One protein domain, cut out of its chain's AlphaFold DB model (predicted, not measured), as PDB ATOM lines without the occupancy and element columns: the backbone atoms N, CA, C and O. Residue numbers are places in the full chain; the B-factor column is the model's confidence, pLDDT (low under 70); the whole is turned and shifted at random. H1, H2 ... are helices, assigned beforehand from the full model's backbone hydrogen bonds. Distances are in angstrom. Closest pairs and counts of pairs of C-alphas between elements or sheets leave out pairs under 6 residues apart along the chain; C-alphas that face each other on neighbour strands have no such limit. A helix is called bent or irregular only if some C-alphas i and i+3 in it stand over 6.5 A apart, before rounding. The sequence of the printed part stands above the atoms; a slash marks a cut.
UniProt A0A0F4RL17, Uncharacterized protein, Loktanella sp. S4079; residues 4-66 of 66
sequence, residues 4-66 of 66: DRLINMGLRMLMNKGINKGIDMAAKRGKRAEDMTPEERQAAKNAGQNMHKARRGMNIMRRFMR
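AT A GLANCE: This is residues 4 to 66 of the 66 residues of an uncharacterized protein of Loktanella sp. S4079 (UniProt A0A0F4RL17). Two long helices, H1 and then H2, make an open V, with the eight-residue link at its point and the two arms spreading away from each other. The chain runs along H1 into the link and folds back along H2, and the space between the arms is empty. The printed part has 63 residues with two named helices, in the order H1, H2, and no named strand, and its class is all helix. It is extended, with a radius of gyration of the C-alphas of 16.5 A, and flat, spanning 49 by 31 by 13 A.

HOW THE PARTS SIT: H1, residues 4 to 29, is joined to H2, residues 38 to 64, by a short link of 8 residues. H1 and H2 are apart, with no C-alpha of the one within 8 A of the other. Residues 4 to 29, which belong to H1, stand free. Residues 45 to 66, of which 45 to 64 belong to H2, stand free too. In both H1 and H2 every O i to N i+4 pair is within hydrogen-bond range.

IN THESE COORDINATES: H1 begins at C-alpha 4, at (5.481, 8.607, 96.584), and ends at C-alpha 29, at (27.074, -7.785, 73.734), 35.5 A from first to last C-alpha. H2 begins at C-alpha 38, at (39.657, -5.266, 64.876), and ends at C-alpha 64, at (36.594, 14.859, 98.791), 39.6 A from first to last C-alpha. H2 is the longest helix by residues, with 27, and H1 has 26. Neither helix is bent.

THE WHOLE: The two C-alphas farthest apart are those of Asp 4 and Pro 38, at 48.6 A. The first and last printed C-alphas, of Asp 4 and Arg 66, are 29.8 A apart. The printed part has no cut, and residue 66 is the chain's last. The mean pLDDT of the printed part is 73.4, and 26 residues are under 70: residues 17 to 36, 38 to 41, and 43 to 44.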
ATOM      1  N   ASP A   4       4.047   8.350  96.727       80.06
ATOM      2  CA  ASP A   4       5.481   8.607  96.584       80.06
ATOM      3  C   ASP A   4       6.358   7.386  96.873       80.06
ATOM      4  O   ASP A   4       7.361   7.166  96.199       80.06
ATOM      5  N   ARG A   5       6.007   6.541  97.853       75.81
ATOM      6  CA  ARG A   5       6.763   5.303  98.126       75.81
ATOM      7  C   ARG A   5       6.581   4.273  97.018       75.81
ATOM      8  O   ARG A   5       7.510   3.516  96.750       75.81
ATOM      9  N   LEU A   6       5.411   4.243  96.388       81.00
ATOM     10  CA  LEU A   6       5.080   3.293  95.329       81.00
ATOM     11  C   LEU A   6       5.755   3.696  94.012       81.00
ATOM     12  O   LEU A   6       6.381   2.859  93.365       81.00
ATOM     13  N   ILE A   7       5.751   4.995  93.701       80.25
ATOM     14  CA  ILE A   7       6.517   5.581  92.595       80.25
ATOM     15  C   ILE A   7       8.015   5.351  92.805       80.25
ATOM     16  O   ILE A   7       8.684   4.836  91.914       80.25
ATOM     17  N   ASN A   8       8.541   5.632  94.002       85.69
ATOM     18  CA  ASN A   8       9.954   5.405  94.313       85.69
ATOM     19  C   ASN A   8      10.353   3.923  94.237       85.69
ATOM     20  O   ASN A   8      11.459   3.612  93.795       85.69
ATOM     21  N   MET A   9       9.472   2.997  94.628       81.94
ATOM     22  CA  MET A   9       9.710   1.560  94.453       81.94
ATOM     23  C   MET A   9       9.685   1.145  92.983       81.94
ATOM     24  O   MET A   9      10.569   0.399  92.559       81.94
ATOM     25  N   GLY A  10       8.726   1.643  92.201       80.50
ATOM     26  CA  GLY A  10       8.621   1.365  90.769       80.50
ATOM     27  C   GLY A  10       9.836   1.873  89.994       80.50
ATOM     28  O   GLY A  10      10.457   1.108  89.255       80.50
ATOM     29  N   LEU A  11      10.244   3.121  90.238       80.62
ATOM     30  CA  LEU A  11      11.455   3.720  89.669       80.62
ATOM     31  C   LEU A  11      12.715   2.967  90.088       80.62
ATOM     32  O   LEU A  11      13.542   2.666  89.233       80.62
ATOM     33  N   ARG A  12      12.853   2.593  91.368       78.88
ATOM     34  CA  ARG A  12      13.987   1.771  91.821       78.88
ATOM     35  C   ARG A  12      14.016   0.410  91.146       78.88
ATOM     36  O   ARG A  12      15.087  -0.025  90.744       78.88
ATOM     37  N   MET A  13      12.882  -0.273  91.012       77.56
ATOM     38  CA  MET A  13      12.843  -1.565  90.324       77.56
ATOM     39  C   MET A  13      13.148  -1.427  88.836       77.56
ATOM     40  O   MET A  13      13.877  -2.262  88.307       77.56
ATOM     41  N   LEU A  14      12.634  -0.390  88.170       77.44
ATOM     42  CA  LEU A  14      12.903  -0.124  86.757       77.44
ATOM     43  C   LEU A  14      14.348   0.288  86.509       77.44
ATOM     44  O   LEU A  14      14.952  -0.225  85.576       77.44
ATOM     45  N   MET A  15      14.935   1.140  87.349       77.69
ATOM     46  CA  MET A  15      16.362   1.448  87.281       77.69
ATOM     47  C   MET A  15      17.191   0.208  87.586       77.69
ATOM     48  O   MET A  15      18.050  -0.138  86.792       77.69
ATOM     49  N   ASN A  16      16.916  -0.523  88.666       75.25
ATOM     50  CA  ASN A  16      17.708  -1.701  89.013       75.25
ATOM     51  C   ASN A  16      17.603  -2.787  87.938       75.25
ATOM     52  O   ASN A  16      18.621  -3.335  87.534       75.25
ATOM     53  N   LYS A  17      16.407  -3.084  87.413       69.06
ATOM     54  CA  LYS A  17      16.255  -4.053  86.317       69.06
ATOM     55  C   LYS A  17      16.770  -3.509  84.991       69.06
ATOM     56  O   LYS A  17      17.411  -4.263  84.279       69.06
ATOM     57  N   GLY A  18      16.494  -2.256  84.648       67.94
ATOM     58  CA  GLY A  18      16.840  -1.640  83.365       67.94
ATOM     59  C   GLY A  18      18.326  -1.336  83.231       67.94
ATOM     60  O   GLY A  18      18.908  -1.617  82.192       67.94
ATOM     61  N   ILE A  19      18.964  -0.860  84.300       69.69
ATOM     62  CA  ILE A  19      20.413  -0.674  84.372       69.69
ATOM     63  C   ILE A  19      21.093  -2.035  84.436       69.69
ATOM     64  O   ILE A  19      21.994  -2.263  83.643       69.69
ATOM     65  N   ASN A  20      20.649  -2.979  85.278       65.88
ATOM     66  CA  ASN A  20      21.295  -4.293  85.310       65.88
ATOM     67  C   ASN A  20      21.121  -5.038  83.989       65.88
ATOM     68  O   ASN A  20      22.121  -5.504  83.481       65.88
ATOM     69  N   LYS A  21      19.929  -5.094  83.368       65.94
ATOM     70  CA  LYS A  21      19.769  -5.678  82.018       65.94
ATOM     71  C   LYS A  21      20.501  -4.878  80.953       65.94
ATOM     72  O   LYS A  21      21.004  -5.487  80.027       65.94
ATOM     73  N   GLY A  22      20.525  -3.552  81.037       60.34
ATOM     74  CA  GLY A  22      21.196  -2.698  80.059       60.34
ATOM     75  C   GLY A  22      22.709  -2.869  80.110       60.34
ATOM     76  O   GLY A  22      23.337  -3.020  79.072       60.34
ATOM     77  N   ILE A  23      23.275  -2.941  81.313       61.66
ATOM     78  CA  ILE A  23      24.685  -3.233  81.558       61.66
ATOM     79  C   ILE A  23      24.986  -4.689  81.233       61.66
ATOM     80  O   ILE A  23      25.947  -4.917  80.523       61.66
ATOM     81  N   ASP A  24      24.187  -5.669  81.666       60.06
ATOM     82  CA  ASP A  24      24.411  -7.081  81.320       60.06
ATOM     83  C   ASP A  24      24.283  -7.297  79.821       60.06
ATOM     84  O   ASP A  24      25.032  -8.076  79.258       60.06
ATOM     85  N   MET A  25      23.349  -6.625  79.151       60.53
ATOM     86  CA  MET A  25      23.206  -6.708  77.705       60.53
ATOM     87  C   MET A  25      24.363  -5.986  77.024       60.53
ATOM     88  O   MET A  25      24.918  -6.543  76.095       60.53
ATOM     89  N   ALA A  26      24.798  -4.814  77.487       61.91
ATOM     90  CA  ALA A  26      25.975  -4.133  76.946       61.91
ATOM     91  C   ALA A  26      27.278  -4.909  77.214       61.91
ATOM     92  O   ALA A  26      28.158  -4.942  76.362       61.91
ATOM     93  N   ALA A  27      27.382  -5.578  78.359       58.56
ATOM     94  CA  ALA A  27      28.521  -6.386  78.772       58.56
ATOM     95  C   ALA A  27      28.534  -7.752  78.076       58.56
ATOM     96  O   ALA A  27      29.590  -8.190  77.652       58.56
ATOM     97  N   LYS A  28      27.375  -8.400  77.894       56.56
ATOM     98  CA  LYS A  28      27.229  -9.649  77.120       56.56
ATOM     99  C   LYS A  28      27.307  -9.412  75.612       56.56
ATOM    100  O   LYS A  28      27.689 -10.313  74.877       56.56
ATOM    101  N   ARG A  29      26.941  -8.216  75.138       56.66
ATOM    102  CA  ARG A  29      27.074  -7.785  73.734       56.66
ATOM    103  C   ARG A  29      28.456  -7.198  73.441       56.66
ATOM    104  O   ARG A  29      28.858  -7.155  72.285       56.66
ATOM    105  N   GLY A  30      29.206  -6.814  74.474       57.69
ATOM    106  CA  GLY A  30      30.654  -6.687  74.418       57.69
ATOM    107  C   GLY A  30      31.253  -8.083  74.313       57.69
ATOM    108  O   GLY A  30      31.440  -8.756  75.319       57.69
ATOM    109  N   LYS A  31      31.496  -8.547  73.087       56.41
ATOM    110  CA  LYS A  31      32.133  -9.842  72.816       56.41
ATOM    111  C   LYS A  31      33.402 -10.010  73.664       56.41
ATOM    112  O   LYS A  31      34.054  -9.023  74.010       56.41
ATOM    113  N   ARG A  32      33.796 -11.245  73.991       56.84
ATOM    114  CA  ARG A  32      35.117 -11.499  74.596       56.84
ATOM    115  C   ARG A  32      36.186 -10.896  73.675       56.84
ATOM    116  O   ARG A  32      36.012 -10.900  72.462       56.84
ATOM    117  N   ALA A  33      37.279 -10.354  74.218       55.62
ATOM    118  CA  ALA A  33      38.318  -9.687  73.410       55.62
ATOM    119  C   ALA A  33      38.908 -10.589  72.301       55.62
ATOM    120  O   ALA A  33      39.454 -10.090  71.312       55.62
ATOM    121  N   GLU A  34      38.763 -11.899  72.492       58.75
ATOM    122  CA  GLU A  34      39.094 -13.009  71.597       58.75
ATOM    123  C   GLU A  34      38.189 -13.060  70.347       58.75
ATOM    124  O   GLU A  34      38.690 -13.329  69.261       58.75
ATOM    125  N   ASP A  35      36.908 -12.695  70.479       58.66
ATOM    126  CA  ASP A  35      35.875 -12.763  69.428       58.66
ATOM    127  C   ASP A  35      35.533 -11.387  68.814       58.66
ATOM    128  O   ASP A  35      34.627 -11.266  67.983       58.66
ATOM    129  N   MET A  36      36.205 -10.315  69.250       58.41
ATOM    130  CA  MET A  36      36.019  -8.970  68.689       58.41
ATOM    131  C   MET A  36      36.731  -8.831  67.346       58.41
ATOM    132  O   MET A  36      37.919  -9.147  67.231       58.41
ATOM    133  N   THR A  37      36.045  -8.236  66.368       71.44
ATOM    134  CA  THR A  37      36.711  -7.759  65.149       71.44
ATOM    135  C   THR A  37      37.700  -6.629  65.492       71.44
ATOM    136  O   THR A  37      37.599  -6.010  66.562       71.44
ATOM    137  N   PRO A  38      38.687  -6.331  64.627       68.50
ATOM    138  CA  PRO A  38      39.657  -5.266  64.876       68.50
ATOM    139  C   PRO A  38      39.003  -3.906  65.169       68.50
ATOM    140  O   PRO A  38      39.466  -3.195  66.064       68.50
ATOM    141  N   GLU A  39      37.898  -3.570  64.488       62.12
ATOM    142  CA  GLU A  39      37.181  -2.310  64.724       62.12
ATOM    143  C   GLU A  39      36.477  -2.290  66.090       62.12
ATOM    144  O   GLU A  39      36.558  -1.303  66.828       62.12
ATOM    145  N   GLU A  40      35.836  -3.399  66.477       59.41
ATOM    146  CA  GLU A  40      35.170  -3.540  67.779       59.41
ATOM    147  C   GLU A  40      36.177  -3.448  68.938       59.41
ATOM    148  O   GLU A  40      35.908  -2.823  69.969       59.41
ATOM    149  N   ARG A  41      37.388  -3.988  68.748       66.38
ATOM    150  CA  ARG A  41      38.476  -3.926  69.733       66.38
ATOM    151  C   ARG A  41      38.969  -2.492  69.954       66.38
ATOM    152  O   ARG A  41      39.343  -2.125  71.073       66.38
ATOM    153  N   GLN A  42      38.946  -1.660  68.915       70.00
ATOM    154  CA  GLN A  42      39.335  -0.254  69.007       70.00
ATOM    155  C   GLN A  42      38.263   0.589  69.708       70.00
ATOM    156  O   GLN A  42      38.588   1.395  70.585       70.00
ATOM    157  N   ALA A  43      36.986   0.328  69.419       66.56
ATOM    158  CA  ALA A  43      35.870   0.921  70.149       66.56
ATOM    159  C   ALA A  43      35.906   0.549  71.645       66.56
ATOM    160  O   ALA A  43      35.782   1.427  72.503       66.56
ATOM    161  N   ALA A  44      36.179  -0.719  71.971       68.31
ATOM    162  CA  ALA A  44      36.329  -1.184  73.349       68.31
ATOM    163  C   ALA A  44      37.527  -0.534  74.067       68.31
ATOM    164  O   ALA A  44      37.403  -0.123  75.222       68.31
ATOM    165  N   LYS A  45      38.673  -0.365  73.387       72.44
ATOM    166  CA  LYS A  45      39.825   0.380  73.930       72.44
ATOM    167  C   LYS A  45      39.473   1.835  74.241       72.44
ATOM    168  O   LYS A  45      39.853   2.341  75.299       72.44
ATOM    169  N   ASN A  46      38.751   2.508  73.350       75.00
ATOM    170  CA  ASN A  46      38.342   3.899  73.550       75.00
ATOM    171  C   ASN A  46      37.341   4.026  74.710       75.00
ATOM    172  O   ASN A  46      37.505   4.880  75.585       75.00
ATOM    173  N   ALA A  47      36.366   3.116  74.785       70.31
ATOM    174  CA  ALA A  47      35.420   3.041  75.895       70.31
ATOM    175  C   ALA A  47      36.124   2.760  77.236       70.31
ATOM    176  O   ALA A  47      35.859   3.434  78.235       70.31
ATOM    177  N   GLY A  48      37.081   1.826  77.260       73.62
ATOM    178  CA  GLY A  48      37.860   1.479  78.450       73.62
ATOM    179  C   GLY A  48      38.701   2.640  78.985       73.62
ATOM    180  O   GLY A  48      38.751   2.855  80.200       73.62
ATOM    181  N   GLN A  49      39.305   3.434  78.095       80.19
ATOM    182  CA  GLN A  49      40.058   4.638  78.466       80.19
ATOM    183  C   GLN A  49      39.161   5.714  79.088       80.19
ATOM    184  O   GLN A  49      39.510   6.283  80.127       80.19
ATOM    185  N   ASN A  50      37.989   5.959  78.501       75.94
ATOM    186  CA  ASN A  50      37.017   6.906  79.049       75.94
ATOM    187  C   ASN A  50      36.505   6.447  80.419       75.94
ATOM    188  O   ASN A  50      36.462   7.238  81.364       75.94
ATOM    189  N   MET A  51      36.230   5.150  80.571       76.06
ATOM    190  CA  MET A  51      35.825   4.566  81.849       76.06
ATOM    191  C   MET A  51      36.926   4.678  82.916       76.06
ATOM    192  O   MET A  51      36.632   4.964  84.077       76.06
ATOM    193  N   HIS A  52      38.203   4.523  82.548       83.56
ATOM    194  CA  HIS A  52      39.331   4.715  83.470       83.56
ATOM    195  C   HIS A  52      39.444   6.161  83.963       83.56
ATOM    196  O   HIS A  52      39.631   6.384  85.161       83.56
ATOM    197  N   LYS A  53      39.303   7.142  83.063       86.06
ATOM    198  CA  LYS A  53      39.305   8.570  83.423       86.06
ATOM    199  C   LYS A  53      38.137   8.901  84.354       86.06
ATOM    200  O   LYS A  53      38.354   9.494  85.410       86.06
ATOM    201  N   ALA A  54      36.937   8.421  84.026       86.06
ATOM    202  CA  ALA A  54      35.752   8.587  84.864       86.06
ATOM    203  C   ALA A  54      35.946   7.974  86.261       86.06
ATOM    204  O   ALA A  54      35.666   8.617  87.269       86.06
ATOM    205  N   ARG A  55      36.507   6.760  86.347       85.00
ATOM    206  CA  ARG A  55      36.758   6.076  87.624       85.00
ATOM    207  C   ARG A  55      37.775   6.816  88.496       85.00
ATOM    208  O   ARG A  55      37.600   6.864  89.712       85.00
ATOM    209  N   ARG A  56      38.806   7.427  87.898       90.19
ATOM    210  CA  ARG A  56      39.756   8.291  88.623       90.19
ATOM    211  C   ARG A  56      39.065   9.537  89.176       90.19
ATOM    212  O   ARG A  56      39.203   9.799  90.367       90.19
ATOM    213  N   GLY A  57      38.278  10.237  88.356       91.69
ATOM    214  CA  GLY A  57      37.494  11.396  88.800       91.69
ATOM    215  C   GLY A  57      36.533  11.043  89.937       91.69
ATOM    216  O   GLY A  57      36.514  11.710  90.966       91.69
ATOM    217  N   MET A  58      35.828   9.917  89.812       89.12
ATOM    218  CA  MET A  58      34.924   9.404  90.845       89.12
ATOM    219  C   MET A  58      35.654   9.071  92.153       89.12
ATOM    220  O   MET A  58      35.139   9.335  93.235       89.12
ATOM    221  N   ASN A  59      36.856   8.490  92.084       90.81
ATOM    222  CA  ASN A  59      37.652   8.180  93.274       90.81
ATOM    223  C   ASN A  59      38.157   9.444  93.979       90.81
ATOM    224  O   ASN A  59      38.180   9.479  95.207       90.81
ATOM    225  N   ILE A  60      38.534  10.475  93.221       94.38
ATOM    226  CA  ILE A  60      38.901  11.787  93.771       94.38
ATOM    227  C   ILE A  60      37.680  12.424  94.433       94.38
ATOM    228  O   ILE A  60      37.745  12.815  95.593       94.38
ATOM    229  N   MET A  61      36.545  12.439  93.739       92.81
ATOM    230  CA  MET A  61      35.290  12.971  94.263       92.81
ATOM    231  C   MET A  61      34.855  12.254  95.547       92.81
ATOM    232  O   MET A  61      34.496  12.903  96.522       92.81
ATOM    233  N   ARG A  62      34.964  10.920  95.599       89.81
ATOM    234  CA  ARG A  62      34.694  10.135  96.815       89.81
ATOM    235  C   ARG A  62      35.643  10.441  97.962       89.81
ATOM    236  O   ARG A  62      35.233  10.287  99.101       89.81
ATOM    237  N   ARG A  63      36.897  10.801  97.681       91.69
ATOM    238  CA  ARG A  63      37.854  11.229  98.711       91.69
ATOM    239  C   ARG A  63      37.527  12.620  99.244       91.69
ATOM    240  O   ARG A  63      37.734  12.842 100.420       91.69
ATOM    241  N   PHE A  64      37.019  13.512  98.397       91.94
ATOM    242  CA  PHE A  64      36.594  14.859  98.791       91.94
ATOM    243  C   PHE A  64      35.262  14.891  99.543       91.94
ATOM    244  O   PHE A  64      35.024  15.791 100.334       91.94
ATOM    245  N   MET A  65      34.375  13.938  99.255       82.31
ATOM    246  CA  MET A  65      33.060  13.823  99.891       82.31
ATOM    247  C   MET A  65      33.098  13.035 101.214       82.31
ATOM    248  O   MET A  65      32.071  12.909 101.874       82.31
ATOM    249  N   ARG A  66      34.253  12.459 101.563       73.19
ATOM    250  CA  ARG A  66      34.495  11.743 102.817       73.19
ATOM    251  C   ARG A  66      35.107  12.681 103.840       73.19
ATOM    252  O   ARG A  66      34.781  12.486 105.028       73.19
TER     253      ARG A  66